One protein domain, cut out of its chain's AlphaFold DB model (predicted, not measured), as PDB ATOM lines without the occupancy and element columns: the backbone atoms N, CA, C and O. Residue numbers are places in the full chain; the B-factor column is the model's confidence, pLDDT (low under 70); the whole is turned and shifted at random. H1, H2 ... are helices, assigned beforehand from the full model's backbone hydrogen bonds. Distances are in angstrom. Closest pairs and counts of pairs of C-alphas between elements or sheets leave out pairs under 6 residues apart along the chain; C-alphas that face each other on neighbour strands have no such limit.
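AT A GLANCE: This is residues 2 to 99 of the 221 residues of the protein "Hypothetical protein" of Grammatophora oceanica (UniProt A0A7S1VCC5). A loose rod of six short helices strung along the chain with few contacts: H3 lies near the middle with H5 packed on it, H1, H2 and H6 lie toward one end, and an open loop bearing H4 reaches out to the other end and folds back. Residues 46 to 60 and 62 to 68 of that loop stand free. The 98 printed residues hold H1 to H6 in that order and no named strand, class all helix. The whole is loose, with a radius of gyration of the C-alphas of 18.0 A and spans of 58 by 25 by 22 A.

HOW THE PARTS SIT: H1, residues 8 to 17, and H2, residues 22 to 30, meet only through their tight link. H3, residues 39 to 43, only just touches H1, with 3 pairs of C-alphas within 8 A, the closest being those of Gly 9 and Ile 39, 6.0 A apart. H4, residues 54 to 63, touches no helix. H5, residues 74 to 83, touches H3, and the closest C-alphas, those of Cys 43 and Gln 78, are 5.0 A apart. H6, residues 87 to 94, is close to H3 but not clearly touching, with the closest C-alphas, those of Ile 39 and Tyr 88, 7.0 A apart. H2 and H6 are apart. Every O i to N i+4 pair is within hydrogen-bond range in H1, H2, H3 and H5; in H4 it is 5 of 6 and in H6 3 of 4.

IN THESE COORDINATES: H1 begins with C-alpha 8 at (-6.654, 40.776, -8.143) and is 13.8 A long from first to last C-alpha; H2 measures 12.4 A and H3 5.8 A. H4, 14.7 A, ends with C-alpha 63 at (7.960, 23.524, -40.344). H5 measures 13.7 A, and H6, 10.2 A, ends with C-alpha 94 at (-26.473, 32.489, -9.173).

THE WHOLE: The two C-alphas farthest apart, those of His 30 and Ala 63, are 58.0 A apart. The printed part has no cut, and no link is long. Mean pLDDT of the printed part is 76.8; residues 2 to 3 and 44 to 78 are under 70.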
ATOM      1  N   ILE A   2      -6.085  34.623  -6.612       59.88
ATOM      2  CA  ILE A   2      -6.992  35.306  -7.560       59.88
ATOM      3  C   ILE A   2      -8.375  35.548  -6.933       59.88
ATOM      4  O   ILE A   2      -9.001  36.575  -7.193       59.88
ATOM      5  N   SER A   3      -8.809  34.631  -6.071       63.78
ATOM      6  CA  SER A   3     -10.150  34.582  -5.490       63.78
ATOM      7  C   SER A   3     -10.230  34.923  -4.000       63.78
ATOM      8  O   SER A   3     -11.331  35.039  -3.465       63.78
ATOM      9  N   ALA A   4      -9.101  35.103  -3.306       71.44
ATOM     10  CA  ALA A   4      -9.130  35.581  -1.924       71.44
ATOM     11  C   ALA A   4      -9.704  37.001  -1.841       71.44
ATOM     12  O   ALA A   4      -9.590  37.794  -2.777       71.44
ATOM     13  N   LYS A   5     -10.259  37.354  -0.674       72.00
ATOM     14  CA  LYS A   5     -10.618  38.743  -0.359       72.00
ATOM     15  C   LYS A   5      -9.396  39.645  -0.593       72.00
ATOM     16  O   LYS A   5      -8.320  39.391  -0.060       72.00
ATOM     17  N   GLY A   6      -9.558  40.668  -1.435       76.50
ATOM     18  CA  GLY A   6      -8.471  41.571  -1.843       76.50
ATOM     19  C   GLY A   6      -7.555  41.044  -2.959       76.50
ATOM     20  O   GLY A   6      -6.649  41.758  -3.378       76.50
ATOM     21  N   GLY A   7      -7.791  39.834  -3.469       81.50
ATOM     22  CA  GLY A   7      -7.104  39.283  -4.635       81.50
ATOM     23  C   GLY A   7      -7.437  40.034  -5.926       81.50
ATOM     24  O   GLY A   7      -8.511  40.618  -6.060       81.50
ATOM     25  N   ASP A   8      -6.527  39.999  -6.901       83.12
ATOM     26  CA  ASP A   8      -6.654  40.776  -8.143       83.12
ATOM     27  C   ASP A   8      -7.927  40.427  -8.944       83.12
ATOM     28  O   ASP A   8      -8.579  41.315  -9.491       83.12
ATOM     29  N   GLY A   9      -8.356  39.158  -8.954       84.50
ATOM     30  CA  GLY A   9      -9.617  38.736  -9.586       84.50
ATOM     31  C   GLY A   9     -10.851  39.359  -8.935       84.50
ATOM     32  O   GLY A   9     -11.757  39.815  -9.630       84.50
ATOM     33  N   VAL A  10     -10.862  39.455  -7.606       88.12
ATOM     34  CA  VAL A  10     -11.941  40.087  -6.829       88.12
ATOM     35  C   VAL A  10     -11.938  41.604  -7.000       88.12
ATOM     36  O   VAL A  10     -12.988  42.222  -7.181       88.12
ATOM     37  N   VAL A  11     -10.757  42.226  -6.973       89.12
ATOM     38  CA  VAL A  11     -10.612  43.676  -7.159       89.12
ATOM     39  C   VAL A  11     -11.067  44.082  -8.560       89.12
ATOM     40  O   VAL A  11     -11.851  45.026  -8.698       89.12
ATOM     41  N   LYS A  12     -10.637  43.355  -9.600       87.62
ATOM     42  CA  LYS A  12     -11.080  43.605 -10.978       87.62
ATOM     43  C   LYS A  12     -12.573  43.341 -11.147       87.62
ATOM     44  O   LYS A  12     -13.238  44.196 -11.731       87.62
ATOM     45  N   ALA A  13     -13.118  42.259 -10.587       90.88
ATOM     46  CA  ALA A  13     -14.560  42.004 -10.607       90.88
ATOM     47  C   ALA A  13     -15.352  43.167 -10.006       90.88
ATOM     48  O   ALA A  13     -16.250  43.716 -10.650       90.88
ATOM     49  N   LYS A  14     -14.975  43.599  -8.795       91.31
ATOM     50  CA  LYS A  14     -15.639  44.707  -8.104       91.31
ATOM     51  C   LYS A  14     -15.498  46.009  -8.879       91.31
ATOM     52  O   LYS A  14     -16.444  46.779  -8.902       91.31
ATOM     53  N   LYS A  15     -14.364  46.256  -9.539       91.31
ATOM     54  CA  LYS A  15     -14.161  47.448 -10.374       91.31
ATOM     55  C   LYS A  15     -15.056  47.458 -11.619       91.31
ATOM     56  O   LYS A  15     -15.642  48.492 -11.913       91.31
ATOM     57  N   HIS A  16     -15.149  46.346 -12.349       90.06
ATOM     58  CA  HIS A  16     -15.857  46.296 -13.637       90.06
ATOM     59  C   HIS A  16     -17.366  46.092 -13.490       90.06
ATOM     60  O   HIS A  16     -18.140  46.610 -14.290       90.06
ATOM     61  N   PHE A  17     -17.793  45.346 -12.471       91.94
ATOM     62  CA  PHE A  17     -19.175  44.885 -12.344       91.94
ATOM     63  C   PHE A  17     -19.928  45.511 -11.168       91.94
ATOM     64  O   PHE A  17     -21.060  45.103 -10.902       91.94
ATOM     65  N   ARG A  18     -19.334  46.500 -10.477       90.62
ATOM     66  CA  ARG A  18     -19.899  47.123  -9.266       90.62
ATOM     67  C   ARG A  18     -21.356  47.515  -9.428       90.62
ATOM     68  O   ARG A  18     -22.185  47.114  -8.625       90.62
ATOM     69  N   ASP A  19     -21.637  48.301 -10.460       92.50
ATOM     70  CA  ASP A  19     -22.936  48.950 -10.613       92.50
ATOM     71  C   ASP A  19     -23.991  47.941 -11.067       92.50
ATOM     72  O   ASP A  19     -25.125  47.966 -10.600       92.50
ATOM     73  N   LYS A  20     -23.589  46.990 -11.918       94.06
ATOM     74  CA  LYS A  20     -24.460  45.930 -12.437       94.06
ATOM     75  C   LYS A  20     -24.860  44.910 -11.367       94.06
ATOM     76  O   LYS A  20     -25.963  44.382 -11.432       94.06
ATOM     77  N   PHE A  21     -23.980  44.637 -10.403       95.19
ATOM     78  CA  PHE A  21     -24.185  43.639  -9.346       95.19
ATOM     79  C   PHE A  21     -24.151  44.261  -7.943       95.19
ATOM     80  O   PHE A  21     -23.769  43.601  -6.979       95.19
ATOM     81  N   LYS A  22     -24.540  45.536  -7.810       94.69
ATOM     82  CA  LYS A  22     -24.453  46.285  -6.548       94.69
ATOM     83  C   LYS A  22     -25.138  45.549  -5.394       94.69
ATOM     84  O   LYS A  22     -24.499  45.299  -4.377       94.69
ATOM     85  N   THR A  23     -26.394  45.150  -5.593       95.19
ATOM     86  CA  THR A  23     -27.188  44.429  -4.590       95.19
ATOM     87  C   THR A  23     -26.538  43.106  -4.191       95.19
ATOM     88  O   THR A  23     -26.540  42.750  -3.018       95.19
ATOM     89  N   GLU A  24     -25.933  42.387  -5.140       95.69
ATOM     90  CA  GLU A  24     -25.255  41.124  -4.842       95.69
ATOM     91  C   GLU A  24     -23.965  41.341  -4.042       95.69
ATOM     92  O   GLU A  24     -23.689  40.592  -3.106       95.69
ATOM     93  N   TYR A  25     -23.187  42.383  -4.354       94.88
ATOM     94  CA  TYR A  25     -22.015  42.739  -3.550       94.88
ATOM     95  C   TYR A  25     -22.402  43.101  -2.112       94.88
ATOM     96  O   TYR A  25     -21.754  42.626  -1.182       94.88
ATOM     97  N   GLU A  26     -23.459  43.895  -1.932       94.94
ATOM     98  CA  GLU A  26     -23.982  44.268  -0.609       94.94
ATOM     99  C   GLU A  26     -24.484  43.038   0.160       94.94
ATOM    100  O   GLU A  26     -24.151  42.860   1.331       94.94
ATOM    101  N   ARG A  27     -25.218  42.135  -0.509       95.06
ATOM    102  CA  ARG A  27     -25.703  40.880   0.082       95.06
ATOM    103  C   ARG A  27     -24.551  39.991   0.552       95.06
ATOM    104  O   ARG A  27     -24.598  39.475   1.666       95.06
ATOM    105  N   ARG A  28     -23.520  39.807  -0.279       94.00
ATOM    106  CA  ARG A  28     -22.346  38.989   0.068       94.00
ATOM    107  C   ARG A  28     -21.550  39.584   1.221       94.00
ATOM    108  O   ARG A  28     -21.107  38.833   2.077       94.00
ATOM    109  N   GLU A  29     -21.399  40.906   1.269       92.81
ATOM    110  CA  GLU A  29     -20.745  41.594   2.386       92.81
ATOM    111  C   GLU A  29     -21.539  41.436   3.691       92.81
ATOM    112  O   GLU A  29     -20.957  41.118   4.724       92.81
ATOM    113  N   HIS A  30     -22.867  41.572   3.635       96.06
ATOM    114  CA  HIS A  30     -23.738  41.406   4.798       96.06
ATOM    115  C   HIS A  30     -23.747  39.974   5.354       96.06
ATOM    116  O   HIS A  30     -23.776  39.785   6.568       96.06
ATOM    117  N   LEU A  31     -23.724  38.971   4.474       94.88
ATOM    118  CA  LEU A  31     -23.784  37.549   4.831       94.88
ATOM    119  C   LEU A  31     -22.401  36.891   4.985       94.88
ATOM    120  O   LEU A  31     -22.326  35.673   5.121       94.88
ATOM    121  N   ASP A  32     -21.324  37.675   4.913       92.50
ATOM    122  CA  ASP A  32     -19.931  37.206   4.898       92.50
ATOM    123  C   ASP A  32     -19.656  36.075   3.886       92.50
ATOM    124  O   ASP A  32     -18.897  35.134   4.124       92.50
ATOM    125  N   LEU A  33     -20.285  36.161   2.715       90.38
ATOM    126  CA  LEU A  33     -20.097  35.186   1.650       90.38
ATOM    127  C   LEU A  33     -18.776  35.430   0.907       90.38
ATOM    128  O   LEU A  33     -18.281  36.564   0.851       90.38
ATOM    129  N   PRO A  34     -18.214  34.389   0.265       90.00
ATOM    130  CA  PRO A  34     -17.069  34.557  -0.619       90.00
ATOM    131  C   PRO A  34     -17.308  35.657  -1.669       90.00
ATOM    132  O   PRO A  34     -18.433  35.820  -2.148       90.00
ATOM    133  N   PRO A  35     -16.284  36.436  -2.050       91.06
ATOM    134  CA  PRO A  35     -16.446  37.487  -3.046       91.06
ATOM    135  C   PRO A  35     -16.623  36.916  -4.460       91.06
ATOM    136  O   PRO A  35     -16.073  35.867  -4.789       91.06
ATOM    137  N   LEU A  36     -17.312  37.664  -5.328       92.81
ATOM    138  CA  LEU A  36     -17.292  37.401  -6.769       92.81
ATOM    139  C   LEU A  36     -15.888  37.673  -7.330       92.81
ATOM    140  O   LEU A  36     -15.266  38.687  -6.998       92.81
ATOM    141  N   ALA A  37     -15.404  36.779  -8.190       91.12
ATOM    142  CA  ALA A  37     -14.085  36.867  -8.808       91.12
ATOM    143  C   ALA A  37     -14.196  36.802 -10.336       91.12
ATOM    144  O   ALA A  37     -14.896  35.951 -10.881       91.12
ATOM    145  N   ASP A  38     -13.488  37.692 -11.028       87.50
ATOM    146  CA  ASP A  38     -13.390  37.710 -12.490       87.50
ATOM    147  C   ASP A  38     -12.291  36.735 -12.913       87.50
ATOM    148  O   ASP A  38     -11.174  37.140 -13.230       87.50
ATOM    149  N   ILE A  39     -12.567  35.432 -12.801       84.19
ATOM    150  CA  ILE A  39     -11.589  34.410 -13.191       84.19
ATOM    151  C   ILE A  39     -11.362  34.410 -14.701       84.19
ATOM    152  O   ILE A  39     -10.247  34.148 -15.133       84.19
ATOM    153  N   ASP A  40     -12.365  34.787 -15.498       76.75
ATOM    154  CA  ASP A  40     -12.249  34.807 -16.952       76.75
ATOM    155  C   ASP A  40     -11.262  35.891 -17.401       76.75
ATOM    156  O   ASP A  40     -10.298  35.620 -18.120       76.75
ATOM    157  N   GLY A  41     -11.421  37.120 -16.904       77.00
ATOM    158  CA  GLY A  41     -10.484  38.204 -17.188       77.00
ATOM    159  C   GLY A  41      -9.058  37.919 -16.705       77.00
ATOM    160  O   GLY A  41      -8.106  38.482 -17.247       77.00
ATOM    161  N   GLN A  42      -8.886  37.041 -15.713       76.44
ATOM    162  CA  GLN A  42      -7.579  36.660 -15.165       76.44
ATOM    163  C   GLN A  42      -6.934  35.494 -15.912       76.44
ATOM    164  O   GLN A  42      -5.740  35.541 -16.193       76.44
ATOM    165  N   CYS A  43      -7.711  34.464 -16.240       73.62
ATOM    166  CA  CYS A  43      -7.227  33.244 -16.874       73.62
ATOM    167  C   CYS A  43      -7.116  33.371 -18.397       73.62
ATOM    168  O   CYS A  43      -6.243  32.744 -18.991       73.62
ATOM    169  N   TYR A  44      -7.952  34.199 -19.033       69.31
ATOM    170  CA  TYR A  44      -7.933  34.408 -20.488       69.31
ATOM    171  C   TYR A  44      -7.378  35.775 -20.904       69.31
ATOM    172  O   TYR A  44      -7.019  35.963 -22.067       69.31
ATOM    173  N   GLY A  45      -7.280  36.728 -19.969       64.75
ATOM    174  CA  GLY A  45      -6.874  38.103 -20.252       64.75
ATOM    175  C   GLY A  45      -7.921  38.901 -21.043       64.75
ATOM    176  O   GLY A  45      -8.964  38.398 -21.458       64.75
ATOM    177  N   SER A  46      -7.643  40.184 -21.288       57.50
ATOM    178  CA  SER A  46      -8.383  40.962 -22.288       57.50
ATOM    179  C   SER A  46      -8.005  40.449 -23.674       57.50
ATOM    180  O   SER A  46      -6.808  40.400 -23.956       57.50
ATOM    181  N   PHE A  47      -8.975  40.115 -24.535       49.94
ATOM    182  CA  PHE A  47      -8.731  39.755 -25.938       49.94
ATOM    183  C   PHE A  47      -7.645  40.652 -26.551       49.94
ATOM    184  O   PHE A  47      -7.888  41.820 -26.868       49.94
ATOM    185  N   TYR A  48      -6.435  40.123 -26.727       47.84
ATOM    186  CA  TYR A  48      -5.449  40.796 -27.554       47.84
ATOM    187  C   TYR A  48      -5.939  40.700 -29.001       47.84
ATOM    188  O   TYR A  48      -6.499  39.680 -29.407       47.84
ATOM    189  N   LYS A  49      -5.743  41.761 -29.796       44.50
ATOM    190  CA  LYS A  49      -6.012  41.792 -31.248       44.50
ATOM    191  C   LYS A  49      -5.056  40.867 -32.013       44.50
ATOM    192  O   LYS A  49      -4.352  41.303 -32.918       44.50
ATOM    193  N   ILE A  50      -4.987  39.599 -31.645       48.16
ATOM    194  CA  ILE A  50      -4.119  38.627 -32.280       48.16
ATOM    195  C   ILE A  50      -5.054  37.633 -32.940       48.16
ATOM    196  O   ILE A  50      -5.595  36.725 -32.314       48.16
ATOM    197  N   LYS A  51      -5.263  37.840 -34.243       47.00
ATOM    198  CA  LYS A  51      -5.594  36.734 -35.132       47.00
ATOM    199  C   LYS A  51      -4.471  35.724 -34.927       47.00
ATOM    200  O   LYS A  51      -3.385  35.944 -35.446       47.00
ATOM    201  N   VAL A  52      -4.701  34.683 -34.141       49.94
ATOM    202  CA  VAL A  52      -3.903  33.468 -34.247       49.94
ATOM    203  C   VAL A  52      -4.707  32.577 -35.182       49.94
ATOM    204  O   VAL A  52      -5.692  31.972 -34.748       49.94
ATOM    205  N   PRO A  53      -4.415  32.566 -36.494       46.47
ATOM    206  CA  PRO A  53      -5.098  31.667 -37.402       46.47
ATOM    207  C   PRO A  53      -4.725  30.252 -36.966       46.47
ATOM    208  O   PRO A  53      -3.544  29.937 -36.853       46.47
ATOM    209  N   ARG A  54      -5.710  29.379 -36.736       46.34
ATOM    210  CA  ARG A  54      -5.462  27.958 -36.416       46.34
ATOM    211  C   ARG A  54      -4.565  27.268 -37.464       46.34
ATOM    212  O   ARG A  54      -3.852  26.334 -37.131       46.34
ATOM    213  N   ILE A  55      -4.550  27.793 -38.694       47.81
ATOM    214  CA  ILE A  55      -3.664  27.403 -39.805       47.81
ATOM    215  C   ILE A  55      -2.175  27.564 -39.441       47.81
ATOM    216  O   ILE A  55      -1.372  26.693 -39.757       47.81
ATOM    217  N   GLN A  56      -1.818  28.609 -38.689       54.09
ATOM    218  CA  GLN A  56      -0.430  28.923 -38.348       54.09
ATOM    219  C   GLN A  56       0.196  27.879 -37.413       54.09
ATOM    220  O   GLN A  56       1.395  27.653 -37.489       54.09
ATOM    221  N   TRP A  57      -0.595  27.216 -36.558       51.38
ATOM    222  CA  TRP A  57      -0.097  26.181 -35.641       51.38
ATOM    223  C   TRP A  57       0.280  24.894 -36.363       51.38
ATOM    224  O   TRP A  57       1.336  24.332 -36.086       51.38
ATOM    225  N   LYS A  58      -0.557  24.461 -37.312       54.69
ATOM    226  CA  LYS A  58      -0.269  23.298 -38.152       54.69
ATOM    227  C   LYS A  58       0.986  23.542 -38.993       54.69
ATOM    228  O   LYS A  58       1.896  22.726 -38.969       54.69
ATOM    229  N   GLU A  59       1.076  24.703 -39.641       61.22
ATOM    230  CA  GLU A  59       2.245  25.085 -40.444       61.22
ATOM    231  C   GLU A  59       3.518  25.247 -39.592       61.22
ATOM    232  O   GLU A  59       4.598  24.852 -40.023       61.22
ATOM    233  N   LEU A  60       3.415  25.781 -38.367       55.81
ATOM    234  CA  LEU A  60       4.544  25.903 -37.434       55.81
ATOM    235  C   LEU A  60       5.044  24.545 -36.935       55.81
ATOM    236  O   LEU A  60       6.256  24.352 -36.856       55.81
ATOM    237  N   ALA A  61       4.133  23.629 -36.601       59.78
ATOM    238  CA  ALA A  61       4.472  22.273 -36.175       59.78
ATOM    239  C   ALA A  61       5.099  21.470 -37.327       59.78
ATOM    240  O   ALA A  61       6.109  20.800 -37.133       59.78
ATOM    241  N   GLU A  62       4.563  21.604 -38.546       69.38
ATOM    242  CA  GLU A  62       5.116  20.974 -39.752       69.38
ATOM    243  C   GLU A  62       6.492  21.547 -40.137       69.38
ATOM    244  O   GLU A  62       7.381  20.798 -40.540       69.38
ATOM    245  N   ALA A  63       6.697  22.863 -40.001       65.44
ATOM    246  CA  ALA A  63       7.960  23.524 -40.344       65.44
ATOM    247  C   ALA A  63       9.061  23.348 -39.283       65.44
ATOM    248  O   ALA A  63      10.244  23.568 -39.572       65.44
ATOM    249  N   HIS A  64       8.699  22.998 -38.049       68.12
ATOM    250  CA  HIS A  64       9.627  22.876 -36.929       68.12
ATOM    251  C   HIS A  64       9.362  21.621 -36.074       68.12
ATOM    252  O   HIS A  64       9.106  21.759 -34.876       68.12
ATOM    253  N   PRO A  65       9.479  20.408 -36.649       64.81
ATOM    254  CA  PRO A  65       9.124  19.151 -35.976       64.81
ATOM    255  C   PRO A  65       9.966  18.865 -34.723       64.81
ATOM    256  O   PRO A  65       9.496  18.223 -33.795       64.81
ATOM    257  N   GLU A  66      11.186  19.406 -34.665       61.50
ATOM    258  CA  GLU A  66      12.122  19.220 -33.547       61.50
ATOM    259  C   GLU A  66      12.024  20.332 -32.485       61.50
ATOM    260  O   GLU A  66      12.702  20.289 -31.456       61.50
ATOM    261  N   LYS A  67      11.245  21.397 -32.741       49.41
ATOM    262  CA  LYS A  67      11.086  22.474 -31.758       49.41
ATOM    263  C   LYS A  67      10.064  22.039 -30.721       49.41
ATOM    264  O   LYS A  67       8.867  22.249 -30.893       49.41
ATOM    265  N   PHE A  68      10.562  21.569 -29.582       50.47
ATOM    266  CA  PHE A  68       9.814  21.681 -28.338       50.47
ATOM    267  C   PHE A  68       9.452  23.159 -28.157       50.47
ATOM    268  O   PHE A  68      10.330  24.019 -28.019       50.47
ATOM    269  N   LEU A  69       8.163  23.482 -28.221       49.06
ATOM    270  CA  LEU A  69       7.671  24.814 -27.901       49.06
ATOM    271  C   LEU A  69       7.796  24.994 -26.384       49.06
ATOM    272  O   LEU A  69       6.818  24.928 -25.653       49.06
ATOM    273  N   GLY A  70       9.019  25.240 -25.912       44.34
ATOM    274  CA  GLY A  70       9.359  25.529 -24.516       44.34
ATOM    275  C   GLY A  70       8.857  26.891 -24.041       44.34
ATOM    276  O   GLY A  70       9.458  27.506 -23.166       44.34
ATOM    277  N   VAL A  71       7.780  27.396 -24.640       45.81
ATOM    278  CA  VAL A  71       7.016  28.472 -24.037       45.81
ATOM    279  C   VAL A  71       6.098  27.758 -23.056       45.81
ATOM    280  O   VAL A  71       5.208  27.046 -23.523       45.81
ATOM    281  N   PRO A  72       6.277  27.885 -21.726       48.38
ATOM    282  CA  PRO A  72       5.201  27.524 -20.820       48.38
ATOM    283  C   PRO A  72       3.996  28.300 -21.328       48.38
ATOM    284  O   PRO A  72       3.997  29.534 -21.309       48.38
ATOM    285  N   ASN A  73       3.025  27.594 -21.911       60.44
ATOM    286  CA  ASN A  73       1.835  28.219 -22.454       60.44
ATOM    287  C   ASN A  73       0.965  28.563 -21.254       60.44
ATOM    288  O   ASN A  73      -0.059  27.946 -20.996       60.44
ATOM    289  N   ILE A  74       1.450  29.528 -20.475       59.75
ATOM    290  CA  ILE A  74       0.896  29.954 -19.206       59.75
ATOM    291  C   ILE A  74      -0.553  30.365 -19.402       59.75
ATOM    292  O   ILE A  74      -1.363  30.083 -18.540       59.75
ATOM    293  N   HIS A  75      -0.900  30.911 -20.569       64.25
ATOM    294  CA  HIS A  75      -2.274  31.204 -20.951       64.25
ATOM    295  C   HIS A  75      -3.117  29.944 -21.153       64.25
ATOM    296  O   HIS A  75      -4.239  29.902 -20.667       64.25
ATOM    297  N   LEU A  76      -2.605  28.907 -21.822       67.25
ATOM    298  CA  LEU A  76      -3.308  27.629 -21.949       67.25
ATOM    299  C   LEU A  76      -3.449  26.934 -20.593       67.25
ATOM    300  O   LEU A  76      -4.547  26.521 -20.251       67.25
ATOM    301  N   THR A  77      -2.388  26.859 -19.792       66.06
ATOM    302  CA  THR A  77      -2.441  26.272 -18.446       66.06
ATOM    303  C   THR A  77      -3.384  27.057 -17.533       66.06
ATOM    304  O   THR A  77      -4.218  26.461 -16.861       66.06
ATOM    305  N   GLN A  78      -3.328  28.394 -17.546       69.88
ATOM    306  CA  GLN A  78      -4.259  29.253 -16.804       69.88
ATOM    307  C   GLN A  78      -5.696  29.097 -17.294       69.88
ATOM    308  O   GLN A  78      -6.607  29.098 -16.471       69.88
ATOM    309  N   ALA A  79      -5.905  28.951 -18.602       75.62
ATOM    310  CA  ALA A  79      -7.215  28.699 -19.179       75.62
ATOM    311  C   ALA A  79      -7.752  27.327 -18.759       75.62
ATOM    312  O   ALA A  79      -8.895  27.254 -18.325       75.62
ATOM    313  N   MET A  80      -6.949  26.261 -18.832       81.00
ATOM    314  CA  MET A  80      -7.365  24.920 -18.412       81.00
ATOM    315  C   MET A  80      -7.684  24.888 -16.917       81.00
ATOM    316  O   MET A  80      -8.798  24.539 -16.546       81.00
ATOM    317  N   ILE A  81      -6.769  25.367 -16.067       83.12
ATOM    318  CA  ILE A  81      -7.003  25.432 -14.618       83.12
ATOM    319  C   ILE A  81      -8.207  26.326 -14.306       83.12
ATOM    320  O   ILE A  81      -9.066  25.947 -13.518       83.12
ATOM    321  N   GLY A  82      -8.306  27.496 -14.941       83.44
ATOM    322  CA  GLY A  82      -9.413  28.431 -14.750       83.44
ATOM    323  C   GLY A  82     -10.776  27.828 -15.096       83.44
ATOM    324  O   GLY A  82     -11.726  28.021 -14.341       83.44
ATOM    325  N   ARG A  83     -10.864  27.059 -16.190       85.06
ATOM    326  CA  ARG A  83     -12.089  26.345 -16.606       85.06
ATOM    327  C   ARG A  83     -12.526  25.296 -15.606       85.06
ATOM    328  O   ARG A  83     -13.725  25.130 -15.418       85.06
ATOM    329  N   SER A  84     -11.572  24.633 -14.966       89.31
ATOM    330  CA  SER A  84     -11.840  23.599 -13.970       89.31
ATOM    331  C   SER A  84     -12.277  24.162 -12.611       89.31
ATOM    332  O   SER A  84     -12.685  23.409 -11.734       89.31
ATOM    333  N   LEU A  85     -12.235  25.485 -12.398       90.94
ATOM    334  CA  LEU A  85     -12.691  26.117 -11.155       90.94
ATOM    335  C   LEU A  85     -14.179  26.512 -11.222       90.94
ATOM    336  O   LEU A  85     -14.523  27.689 -11.081       90.94
ATOM    337  N   TYR A  86     -15.063  25.527 -11.408       93.62
ATOM    338  CA  TYR A  86     -16.494  25.699 -11.728       93.62
ATOM    339  C   TYR A  86     -17.293  26.588 -10.765       93.62
ATOM    340  O   TYR A  86     -18.241  27.260 -11.176       93.62
ATOM    341  N   THR A  87     -16.899  26.649  -9.492       93.38
ATOM    342  CA  THR A  87     -17.583  27.451  -8.470       93.38
ATOM    343  C   THR A  87     -17.613  28.939  -8.820       93.38
ATOM    344  O   THR A  87     -18.637  29.590  -8.639       93.38
ATOM    345  N   TYR A  88     -16.519  29.503  -9.342       91.88
ATOM    346  CA  TYR A  88     -16.448  30.944  -9.609       91.88
ATOM    347  C   TYR A  88     -17.371  31.417 -10.739       91.88
ATOM    348  O   TYR A  88     -18.091  32.389 -10.512       91.88
ATOM    349  N   PRO A  89     -17.407  30.787 -11.932       91.69
ATOM    350  CA  PRO A  89     -18.366  31.175 -12.956       91.69
ATOM    351  C   PRO A  89     -19.802  30.900 -12.495       91.69
ATOM    352  O   PRO A  89     -20.672  31.740 -12.721       91.69
ATOM    353  N   LEU A  90     -20.061  29.796 -11.783       94.81
ATOM    354  CA  LEU A  90     -21.402  29.480 -11.280       94.81
ATOM    355  C   LEU A  90     -21.938  30.537 -10.303       94.81
ATOM    356  O   LEU A  90     -23.110  30.899 -10.358       94.81
ATOM    357  N   GLU A  91     -21.088  31.106  -9.449       94.19
ATOM    358  CA  GLU A  91     -21.491  32.183  -8.542       94.19
ATOM    359  C   GLU A  91     -21.976  33.448  -9.262       94.19
ATOM    360  O   GLU A  91     -22.839  34.151  -8.731       94.19
ATOM    361  N   TRP A  92     -21.474  33.729 -10.469       94.56
ATOM    362  CA  TRP A  92     -21.999  34.806 -11.312       94.56
ATOM    363  C   TRP A  92     -23.364  34.466 -11.905       94.56
ATOM    364  O   TRP A  92     -24.210  35.355 -12.027       94.56
ATOM    365  N   TRP A  93     -23.599  33.199 -12.251       95.44
ATOM    366  CA  TRP A  93     -24.915  32.736 -12.689       95.44
ATOM    367  C   TRP A  93     -25.931  32.847 -11.553       95.44
ATOM    368  O   TRP A  93     -26.957  33.492 -11.736       95.44
ATOM    369  N   TYR A  94     -25.605  32.369 -10.353       95.44
ATOM    370  CA  TYR A  94     -26.473  32.489  -9.173       95.44
ATOM    371  C   TYR A  94     -26.659  33.922  -8.667       95.44
ATOM    372  O   TYR A  94     -27.631  34.216  -7.979       95.44
ATOM    373  N   ALA A  95     -25.759  34.843  -9.018       94.56
ATOM    374  CA  ALA A  95     -25.965  36.268  -8.771       94.56
ATOM    375  C   ALA A  95     -27.053  36.885  -9.668       94.56
ATOM    376  O   ALA A  95     -27.515  37.993  -9.395       94.56
ATOM    377  N   LYS A  96     -27.418  36.218 -10.771       95.06
ATOM    378  CA  LYS A  96     -28.343  36.744 -11.779       95.06
ATOM    379  C   LYS A  96     -29.607  35.907 -11.960       95.06
ATOM    380  O   LYS A  96     -30.636  36.470 -12.327       95.06
ATOM    381  N   PHE A  97     -29.523  34.608 -11.725       96.00
ATOM    382  CA  PHE A  97     -30.602  33.652 -11.913       96.00
ATOM    383  C   PHE A  97     -30.876  32.915 -10.600       96.00
ATOM    384  O   PHE A  97     -29.928  32.664  -9.844       96.00
ATOM    385  N   PRO A  98     -32.143  32.572 -10.315       95.19
ATOM    386  CA  PRO A  98     -32.480  31.655  -9.235       95.19
ATOM    387  C   PRO A  98     -31.709  30.336  -9.373       95.19
ATOM    388  O   PRO A  98     -31.391  29.906 -10.484       95.19
ATOM    389  N   LYS A  99     -31.381  29.696  -8.248       94.75
ATOM    390  CA  LYS A  99     -30.603  28.446  -8.276       94.75
ATOM    391  C   LYS A  99     -31.396  27.318  -8.930       94.75
ATOM    392  O   LYS A  99     -30.826  26.501  -9.637       94.75
TER     393      LYS A  99